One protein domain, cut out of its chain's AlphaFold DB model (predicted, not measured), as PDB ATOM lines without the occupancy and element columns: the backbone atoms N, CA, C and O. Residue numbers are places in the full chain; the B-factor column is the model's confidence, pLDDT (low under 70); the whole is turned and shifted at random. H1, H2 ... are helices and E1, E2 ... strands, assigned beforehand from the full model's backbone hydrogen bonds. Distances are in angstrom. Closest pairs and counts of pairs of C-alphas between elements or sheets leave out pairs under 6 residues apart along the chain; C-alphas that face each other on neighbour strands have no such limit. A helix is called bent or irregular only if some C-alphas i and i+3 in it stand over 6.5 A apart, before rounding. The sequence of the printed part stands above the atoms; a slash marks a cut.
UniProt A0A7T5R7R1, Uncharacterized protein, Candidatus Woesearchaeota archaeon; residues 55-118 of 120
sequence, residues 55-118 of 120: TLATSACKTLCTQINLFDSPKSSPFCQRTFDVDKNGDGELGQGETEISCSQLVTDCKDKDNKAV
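What this domain is: This is residues 55 to 118 of the 120 residues of an uncharacterized protein of Candidatus Woesearchaeota archaeon (UniProt A0A7T5R7R1). One helix of 16 residues, H1, has two very short helices, H2 and H3, packed on it, and beside them the small hairpin of E1 and E2 reaches away in a long loop, residues 86 to 99, which makes one end of the whole. After H3, residues 107 to 118 run without a named element beside H1 toward the opposite end. The printed part has 64 residues, with three named helices and two named strands in the order H1, H2, E1, E2, H3; the two strands make one antiparallel sheet, E1 - E2. Of the named elements, which hold under half of the residues, 24 residues are helix and 6 strand, a mostly helix class. The whole is only just loose, close to compact, with a radius of gyration of the C-alphas of 13.1 A and spans of 42 by 19 by 15 A.

Where its parts are: Find C-alpha 55 at (-18.094, -40.032, 10.369); from there H1, residues 55 to 70, runs 24.1 A to C-alpha 70 at (5.656, -40.576, 14.188). It is neither bent nor irregular, but only just: C-alphas 66 and 69 are 6.4 A apart. Next look at residues 78 to 81 for H2, 5.0 A long, and at residues 83 to 85 for E1, 6.7 A. Pass the loop to reach E2, residues 100 to 102, 6.5 A, and H3, residues 103 to 106, 5.0 A, which ends at C-alpha 106, (-12.506, -32.306, 9.419).

How they stand to each other: Start at H1, which touches H2 with its residues 61 to 68 alone; the closest C-alphas, of Leu 64 and Phe 79, are 5.2 A apart. With residues 57 to 61 alone H1 touches H3, closest at the C-alphas of Cys 61 and Cys 103, 5.3 A. H2 touches H3 too, closest at the C-alphas of Phe 79 and Cys 103, 6.0 A. In H1, 10 of 12 O i to N i+4 pairs are within hydrogen-bond range; H2 and H3 are too short for such a pair, and in each the one O i to N i+3 pair is within range. Now compare E1 and E2, an antiparallel hairpin at 148 degrees: N 84 and O 101 are 2.9 A apart, as are N 101 and O 84, within hydrogen-bond range. H1 and E2 are apart.

The domain as a whole: The two farthest C-alphas, of Asp 91 and Asp 114, are 42.0 A apart. The printed part has no cut. The link from E1 to E2, 14 residues, is long. The mean pLDDT of the printed part is 73.5; look for values under 70 at residue 55 and residues 85 to 100.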
ATOM      1  N   THR A  55     -18.503 -39.381   9.118       68.75
ATOM      2  CA  THR A  55     -18.094 -40.032  10.369       68.75
ATOM      3  C   THR A  55     -16.888 -40.968  10.209       68.75
ATOM      4  O   THR A  55     -15.973 -40.926  11.034       68.75
ATOM      5  N   LEU A  56     -16.837 -41.774   9.146       71.12
ATOM      6  CA  LEU A  56     -15.722 -42.656   8.809       71.12
ATOM      7  C   LEU A  56     -14.490 -41.851   8.382       71.12
ATOM      8  O   LEU A  56     -13.394 -42.118   8.880       71.12
ATOM      9  N   ALA A  57     -14.677 -40.820   7.551       73.62
ATOM     10  CA  ALA A  57     -13.616 -39.881   7.185       73.62
ATOM     11  C   ALA A  57     -13.044 -39.180   8.431       73.62
ATOM     12  O   ALA A  57     -11.834 -39.179   8.658       73.62
ATOM     13  N   THR A  58     -13.914 -38.692   9.321       76.31
ATOM     14  CA  THR A  58     -13.508 -38.072  10.594       76.31
ATOM     15  C   THR A  58     -12.737 -39.051  11.485       76.31
ATOM     16  O   THR A  58     -11.707 -38.691  12.059       76.31
ATOM     17  N   SER A  59     -13.199 -40.298  11.609       80.12
ATOM     18  CA  SER A  59     -12.528 -41.333  12.409       80.12
ATOM     19  C   SER A  59     -11.141 -41.685  11.854       80.12
ATOM     20  O   SER A  59     -10.158 -41.775  12.603       80.12
ATOM     21  N   ALA A  60     -11.026 -41.795  10.529       82.25
ATOM     22  CA  ALA A  60      -9.754 -42.002   9.849       82.25
ATOM     23  C   ALA A  60      -8.796 -40.825  10.097       82.25
ATOM     24  O   ALA A  60      -7.661 -41.043  10.516       82.25
ATOM     25  N   CYS A  61      -9.261 -39.582   9.949       83.94
ATOM     26  CA  CYS A  61      -8.457 -38.388  10.213       83.94
ATOM     27  C   CYS A  61      -7.997 -38.281  11.670       83.94
ATOM     28  O   CYS A  61      -6.844 -37.933  11.920       83.94
ATOM     29  N   LYS A  62      -8.840 -38.645  12.644       85.12
ATOM     30  CA  LYS A  62      -8.430 -38.722  14.057       85.12
ATOM     31  C   LYS A  62      -7.321 -39.748  14.271       85.12
ATOM     32  O   LYS A  62      -6.356 -39.473  14.977       85.12
ATOM     33  N   THR A  63      -7.417 -40.903  13.619       85.75
ATOM     34  CA  THR A  63      -6.375 -41.935  13.684       85.75
ATOM     35  C   THR A  63      -5.061 -41.424  13.087       85.75
ATOM     36  O   THR A  63      -4.010 -41.535  13.716       85.75
ATOM     37  N   LEU A  64      -5.113 -40.779  11.919       84.81
ATOM     38  CA  LEU A  64      -3.943 -40.169  11.281       84.81
ATOM     39  C   LEU A  64      -3.327 -39.056  12.134       84.81
ATOM     40  O   LEU A  64      -2.106 -38.950  12.218       84.81
ATOM     41  N   CYS A  65      -4.161 -38.278  12.825       85.31
ATOM     42  CA  CYS A  65      -3.700 -37.260  13.756       85.31
ATOM     43  C   CYS A  65      -2.862 -37.862  14.896       85.31
ATOM     44  O   CYS A  65      -1.784 -37.361  15.203       85.31
ATOM     45  N   THR A  66      -3.287 -38.986  15.486       84.81
ATOM     46  CA  THR A  66      -2.485 -39.645  16.539       84.81
ATOM     47  C   THR A  66      -1.126 -40.133  16.028       84.81
ATOM     48  O   THR A  66      -0.134 -40.077  16.758       84.81
ATOM     49  N   GLN A  67      -1.062 -40.542  14.757       81.88
ATOM     50  CA  GLN A  67       0.154 -41.016  14.093       81.88
ATOM     51  C   GLN A  67       1.076 -39.886  13.635       81.88
ATOM     52  O   GLN A  67       2.218 -40.157  13.272       81.88
ATOM     53  N   ILE A  68       0.635 -38.627  13.669       83.81
ATOM     54  CA  ILE A  68       1.473 -37.495  13.260       83.81
ATOM     55  C   ILE A  68       2.734 -37.388  14.114       83.81
ATOM     56  O   ILE A  68       3.807 -37.045  13.623       83.81
ATOM     57  N   ASN A  69       2.620 -37.836  15.364       80.56
ATOM     58  CA  ASN A  69       3.715 -37.992  16.304       80.56
ATOM     59  C   ASN A  69       4.762 -39.022  15.870       80.56
ATOM     60  O   ASN A  69       5.712 -39.252  16.595       80.56
ATOM     61  N   LEU A  70       4.637 -39.674  14.722       81.31
ATOM     62  CA  LEU A  70       5.656 -40.576  14.188       81.31
ATOM     63  C   LEU A  70       6.488 -39.909  13.090       81.31
ATOM     64  O   LEU A  70       7.555 -40.407  12.758       81.31
ATOM     65  N   PHE A  71       6.049 -38.758  12.582       78.50
ATOM     66  CA  PHE A  71       6.728 -38.022  11.521       78.50
ATOM     67  C   PHE A  71       7.537 -36.855  12.106       78.50
ATOM     68  O   PHE A  71       7.157 -36.291  13.132       78.50
ATOM     69  N   ASP A  72       8.660 -36.508  11.472       76.19
ATOM     70  CA  ASP A  72       9.464 -35.317  11.815       76.19
ATOM     71  C   ASP A  72       8.873 -34.030  11.235       76.19
ATOM     72  O   ASP A  72       9.143 -32.928  11.702       76.19
ATOM     73  N   SER A  73       8.068 -34.154  10.180       77.19
ATOM     74  CA  SER A  73       7.417 -33.026   9.523       77.19
ATOM     75  C   SER A  73       5.910 -33.264   9.460       77.19
ATOM     76  O   SER A  73       5.453 -34.010   8.586       77.19
ATOM     77  N   PRO A  74       5.111 -32.609  10.323       71.94
ATOM     78  CA  PRO A  74       3.663 -32.815  10.375       71.94
ATOM     79  C   PRO A  74       2.974 -32.457   9.048       71.94
ATOM     80  O   PRO A  74       2.003 -33.103   8.667       71.94
ATOM     81  N   LYS A  75       3.542 -31.524   8.271       75.38
ATOM     82  CA  LYS A  75       3.067 -31.151   6.924       75.38
ATOM     83  C   LYS A  75       3.207 -32.256   5.874       75.38
ATOM     84  O   LYS A  75       2.444 -32.296   4.919       75.38
ATOM     85  N   SER A  76       4.193 -33.138   6.036       75.38
ATOM     86  CA  SER A  76       4.412 -34.289   5.143       75.38
ATOM     87  C   SER A  76       3.653 -35.536   5.587       75.38
ATOM     88  O   SER A  76       3.719 -36.572   4.934       75.38
ATOM     89  N   SER A  77       2.967 -35.454   6.728       78.19
ATOM     90  CA  SER A  77       2.265 -36.596   7.277       78.19
ATOM     91  C   SER A  77       1.064 -36.977   6.405       78.19
ATOM     92  O   SER A  77       0.478 -36.125   5.724       78.19
ATOM     93  N   PRO A  78       0.611 -38.238   6.497       77.94
ATOM     94  CA  PRO A  78      -0.606 -38.665   5.829       77.94
ATOM     95  C   PRO A  78      -1.829 -37.859   6.286       77.94
ATOM     96  O   PRO A  78      -2.789 -37.759   5.544       77.94
ATOM     97  N   PHE A  79      -1.810 -37.240   7.471       82.44
ATOM     98  CA  PHE A  79      -2.897 -36.362   7.902       82.44
ATOM     99  C   PHE A  79      -3.078 -35.161   6.958       82.44
ATOM    100  O   PHE A  79      -4.203 -34.817   6.633       82.44
ATOM    101  N   CYS A  80      -1.997 -34.558   6.458       80.19
ATOM    102  CA  CYS A  80      -2.094 -33.394   5.569       80.19
ATOM    103  C   CYS A  80      -2.292 -33.735   4.096       80.19
ATOM    104  O   CYS A  80      -2.795 -32.910   3.340       80.19
ATOM    105  N   GLN A  81      -1.893 -34.935   3.686       80.81
ATOM    106  CA  GLN A  81      -1.986 -35.367   2.293       80.81
ATOM    107  C   GLN A  81      -3.261 -36.158   1.995       80.81
ATOM    108  O   GLN A  81      -3.572 -36.391   0.831       80.81
ATOM    109  N   ARG A  82      -3.979 -36.625   3.025       75.06
ATOM    110  CA  ARG A  82      -5.192 -37.421   2.843       75.06
ATOM    111  C   ARG A  82      -6.400 -36.521   2.663       75.06
ATOM    112  O   ARG A  82      -6.745 -35.715   3.531       75.06
ATOM    113  N   THR A  83      -7.052 -36.740   1.537       71.38
ATOM    114  CA  THR A  83      -8.286 -36.097   1.144       71.38
ATOM    115  C   THR A  83      -9.399 -37.132   1.036       71.38
ATOM    116  O   THR A  83      -9.147 -38.317   0.803       71.38
ATOM    117  N   PHE A  84     -10.623 -36.692   1.317       72.06
ATOM    118  CA  PHE A  84     -11.823 -37.511   1.244       72.06
ATOM    119  C   PHE A  84     -12.807 -36.850   0.304       72.06
ATOM    120  O   PHE A  84     -13.200 -35.699   0.501       72.06
ATOM    121  N   ASP A  85     -13.241 -37.618  -0.677       66.31
ATOM    122  CA  ASP A  85     -14.337 -37.230  -1.535       66.31
ATOM    123  C   ASP A  85     -15.650 -37.507  -0.794       66.31
ATOM    124  O   ASP A  85     -16.017 -38.657  -0.527       66.31
ATOM    125  N   VAL A  86     -16.304 -36.427  -0.365       63.12
ATOM    126  CA  VAL A  86     -17.572 -36.485   0.361       63.12
ATOM    127  C   VAL A  86     -18.690 -36.133  -0.601       63.12
ATOM    128  O   VAL A  86     -18.836 -34.975  -0.994       63.12
ATOM    129  N   ASP A  87     -19.488 -37.150  -0.897       61.16
ATOM    130  CA  ASP A  87     -20.772 -37.031  -1.571       61.16
ATOM    131  C   ASP A  87     -21.715 -36.184  -0.695       61.16
ATOM    132  O   ASP A  87     -22.127 -36.590   0.399       61.16
ATOM    133  N   LYS A  88     -21.965 -34.942  -1.125       58.12
ATOM    134  CA  LYS A  88     -22.766 -33.956  -0.379       58.12
ATOM    135  C   LYS A  88     -24.240 -34.043  -0.738       58.12
ATOM    136  O   LYS A  88     -25.070 -33.592   0.055       58.12
ATOM    137  N   ASN A  89     -24.567 -34.534  -1.928       60.16
ATOM    138  CA  ASN A  89     -25.937 -34.579  -2.430       60.16
ATOM    139  C   ASN A  89     -26.591 -35.967  -2.240       60.16
ATOM    140  O   ASN A  89     -27.805 -36.090  -2.410       60.16
ATOM    141  N   GLY A  90     -25.819 -36.961  -1.792       57.84
ATOM    142  CA  GLY A  90     -26.256 -38.321  -1.505       57.84
ATOM    143  C   GLY A  90     -26.691 -39.086  -2.752       57.84
ATOM    144  O   GLY A  90     -27.499 -40.014  -2.629       57.84
ATOM    145  N   ASP A  91     -26.237 -38.671  -3.937       61.16
ATOM    146  CA  ASP A  91     -26.586 -39.308  -5.207       61.16
ATOM    147  C   ASP A  91     -25.670 -40.497  -5.549       61.16
ATOM    148  O   ASP A  91     -25.995 -41.299  -6.430       61.16
ATOM    149  N   GLY A  92     -24.597 -40.692  -4.776       55.66
ATOM    150  CA  GLY A  92     -23.621 -41.755  -4.959       55.66
ATOM    151  C   GLY A  92     -22.610 -41.487  -6.074       55.66
ATOM    152  O   GLY A  92     -21.901 -42.425  -6.453       55.66
ATOM    153  N   GLU A  93     -22.531 -40.261  -6.599       53.84
ATOM    154  CA  GLU A  93     -21.654 -39.842  -7.690       53.84
ATOM    155  C   GLU A  93     -20.826 -38.603  -7.309       53.84
ATOM    156  O   GLU A  93     -21.360 -37.551  -6.992       53.84
ATOM    157  N   LEU A  94     -19.498 -38.678  -7.463       59.09
ATOM    158  CA  LEU A  94     -18.619 -37.516  -7.286       59.09
ATOM    159  C   LEU A  94     -18.733 -36.563  -8.488       59.09
ATOM    160  O   LEU A  94     -17.984 -36.658  -9.464       59.09
ATOM    161  N   GLY A  95     -19.721 -35.671  -8.442       57.12
ATOM    162  CA  GLY A  95     -20.013 -34.689  -9.489       57.12
ATOM    163  C   GLY A  95     -19.081 -33.467  -9.506       57.12
ATOM    164  O   GLY A  95     -18.366 -33.164  -8.550       57.12
ATOM    165  N   GLN A  96     -19.119 -32.691 -10.601       44.91
ATOM    166  CA  GLN A  96     -18.417 -31.401 -10.709       44.91
ATOM    167  C   GLN A  96     -19.014 -30.379  -9.724       44.91
ATOM    168  O   GLN A  96     -19.978 -29.685 -10.039       44.91
ATOM    169  N   GLY A  97     -18.446 -30.302  -8.520       50.81
ATOM    170  CA  GLY A  97     -18.919 -29.442  -7.430       50.81
ATOM    171  C   GLY A  97     -18.888 -30.118  -6.060       50.81
ATOM    172  O   GLY A  97     -18.972 -29.437  -5.033       50.81
ATOM    173  N   GLU A  98     -18.708 -31.437  -6.028       56.28
ATOM    174  CA  GLU A  98     -18.481 -32.173  -4.795       56.28
ATOM    175  C   GLU A  98     -17.049 -31.937  -4.329       56.28
ATOM    176  O   GLU A  98     -16.078 -32.097  -5.067       56.28
ATOM    177  N   THR A  99     -16.933 -31.366  -3.135       61.12
ATOM    178  CA  THR A  99     -15.686 -30.767  -2.672       61.12
ATOM    179  C   THR A  99     -14.878 -31.823  -1.943       61.12
ATOM    180  O   THR A  99     -15.331 -32.333  -0.923       61.12
ATOM    181  N   GLU A 100     -13.678 -32.093  -2.440       66.88
ATOM    182  CA  GLU A 100     -12.649 -32.831  -1.722       66.88
ATOM    183  C   GLU A 100     -12.415 -32.166  -0.347       66.88
ATOM    184  O   GLU A 100     -12.073 -30.983  -0.265       66.88
ATOM    185  N   ILE A 101     -12.652 -32.901   0.743       72.25
ATOM    186  CA  ILE A 101     -12.440 -32.413   2.110       72.25
ATOM    187  C   ILE A 101     -11.142 -33.019   2.641       72.25
ATOM    188  O   ILE A 101     -10.999 -34.238   2.760       72.25
ATOM    189  N   SER A 102     -10.181 -32.167   2.993       75.44
ATOM    190  CA  SER A 102      -8.942 -32.602   3.638       75.44
ATOM    191  C   SER A 102      -9.173 -32.932   5.115       75.44
ATOM    192  O   SER A 102     -10.025 -32.345   5.788       75.44
ATOM    193  N   CYS A 103      -8.357 -33.828   5.679       78.44
ATOM    194  CA  CYS A 103      -8.413 -34.106   7.119       78.44
ATOM    195  C   CYS A 103      -8.235 -32.864   8.000       78.44
ATOM    196  O   CYS A 103      -8.818 -32.805   9.082       78.44
ATOM    197  N   SER A 104      -7.468 -31.870   7.540       73.25
ATOM    198  CA  SER A 104      -7.294 -30.597   8.246       73.25
ATOM    199  C   SER A 104      -8.590 -29.791   8.370       73.25
ATOM    200  O   SER A 104      -8.734 -29.027   9.318       73.25
ATOM    201  N   GLN A 105      -9.548 -29.980   7.456       73.38
ATOM    202  CA  GLN A 105     -10.869 -29.357   7.537       73.38
ATOM    203  C   GLN A 105     -11.842 -30.135   8.434       73.38
ATOM    204  O   GLN A 105     -12.740 -29.538   9.019       73.38
ATOM    205  N   LEU A 106     -11.662 -31.452   8.570       75.88
ATOM    206  CA  LEU A 106     -12.506 -32.306   9.419       75.88
ATOM    207  C   LEU A 106     -12.073 -32.305  10.890       75.88
ATOM    208  O   LEU A 106     -12.904 -32.461  11.783       75.88
ATOM    209  N   VAL A 107     -10.770 -32.179  11.153       78.75
ATOM    210  CA  VAL A 107     -10.189 -32.282  12.496       78.75
ATOM    211  C   VAL A 107      -9.265 -31.093  12.743       78.75
ATOM    212  O   VAL A 107      -8.082 -31.129  12.414       78.75
ATOM    213  N   THR A 108      -9.797 -30.047  13.372       76.50
ATOM    214  CA  THR A 108      -9.047 -28.824  13.720       76.50
ATOM    215  C   THR A 108      -8.208 -28.964  14.987       76.50
ATOM    216  O   THR A 108      -7.260 -28.212  15.194       76.50
ATOM    217  N   ASP A 109      -8.525 -29.945  15.833       79.75
ATOM    218  CA  ASP A 109      -7.915 -30.091  17.161       79.75
ATOM    219  C   ASP A 109      -6.644 -30.952  17.147       79.75
ATOM    220  O   ASP A 109      -6.158 -31.384  18.197       79.75
ATOM    221  N   CYS A 110      -6.105 -31.244  15.960       81.94
ATOM    222  CA  CYS A 110      -4.941 -32.104  15.835       81.94
ATOM    223  C   CYS A 110      -3.666 -31.424  16.347       81.94
ATOM    224  O   CYS A 110      -3.357 -30.291  15.964       81.94
ATOM    225  N   LYS A 111      -2.899 -32.134  17.186       83.25
ATOM    226  CA  LYS A 111      -1.650 -31.639  17.769       83.25
ATOM    227  C   LYS A 111      -0.460 -32.548  17.474       83.25
ATOM    228  O   LYS A 111      -0.571 -33.769  17.522       83.25
ATOM    229  N   ASP A 112       0.660 -31.903  17.187       80.25
ATOM    230  CA  ASP A 112       1.985 -32.484  16.961       80.25
ATOM    231  C   ASP A 112       2.666 -32.910  18.287       80.25
ATOM    232  O   ASP A 112       2.170 -32.586  19.373       80.25
ATOM    233  N   LYS A 113       3.813 -33.607  18.204       77.12
ATOM    234  CA  LYS A 113       4.671 -34.015  19.335       77.12
ATOM    235  C   LYS A 113       5.002 -32.857  20.285       77.12
ATOM    236  O   LYS A 113       5.070 -33.050  21.495       77.12
ATOM    237  N   ASP A 114       5.171 -31.660  19.734       81.44
ATOM    238  CA  ASP A 114       5.443 -30.402  20.425       81.44
ATOM    239  C   ASP A 114       4.165 -29.726  20.969       81.44
ATOM    240  O   ASP A 114       4.204 -28.560  21.367       81.44
ATOM    241  N   ASN A 115       3.008 -30.407  20.962       79.62
ATOM    242  CA  ASN A 115       1.703 -29.864  21.374       79.62
ATOM    243  C   ASN A 115       1.289 -28.619  20.558       79.62
ATOM    244  O   ASN A 115       0.515 -27.774  21.017       79.62
ATOM    245  N   LYS A 116       1.810 -28.496  19.332       81.75
ATOM    246  CA  LYS A 116       1.466 -27.432  18.383       81.75
ATOM    247  C   LYS A 116       0.301 -27.868  17.510       81.75
ATOM    248  O   LYS A 116       0.231 -29.027  17.111       81.75
ATOM    249  N   ALA A 117      -0.593 -26.931  17.202       79.00
ATOM    250  CA  ALA A 117      -1.671 -27.176  16.255       79.00
ATOM    251  C   ALA A 117      -1.084 -27.539  14.885       79.00
ATOM    252  O   ALA A 117      -0.211 -26.843  14.359       79.00
ATOM    253  N   VAL A 118      -1.555 -28.648  14.329       77.25
ATOM    254  CA  VAL A 118      -1.131 -29.132  13.019       77.25
ATOM    255  C   VAL A 118      -1.907 -28.362  11.959       77.25
ATOM    256  O   VAL A 118      -3.097 -28.598  11.771       77.25
TER     257      VAL A 118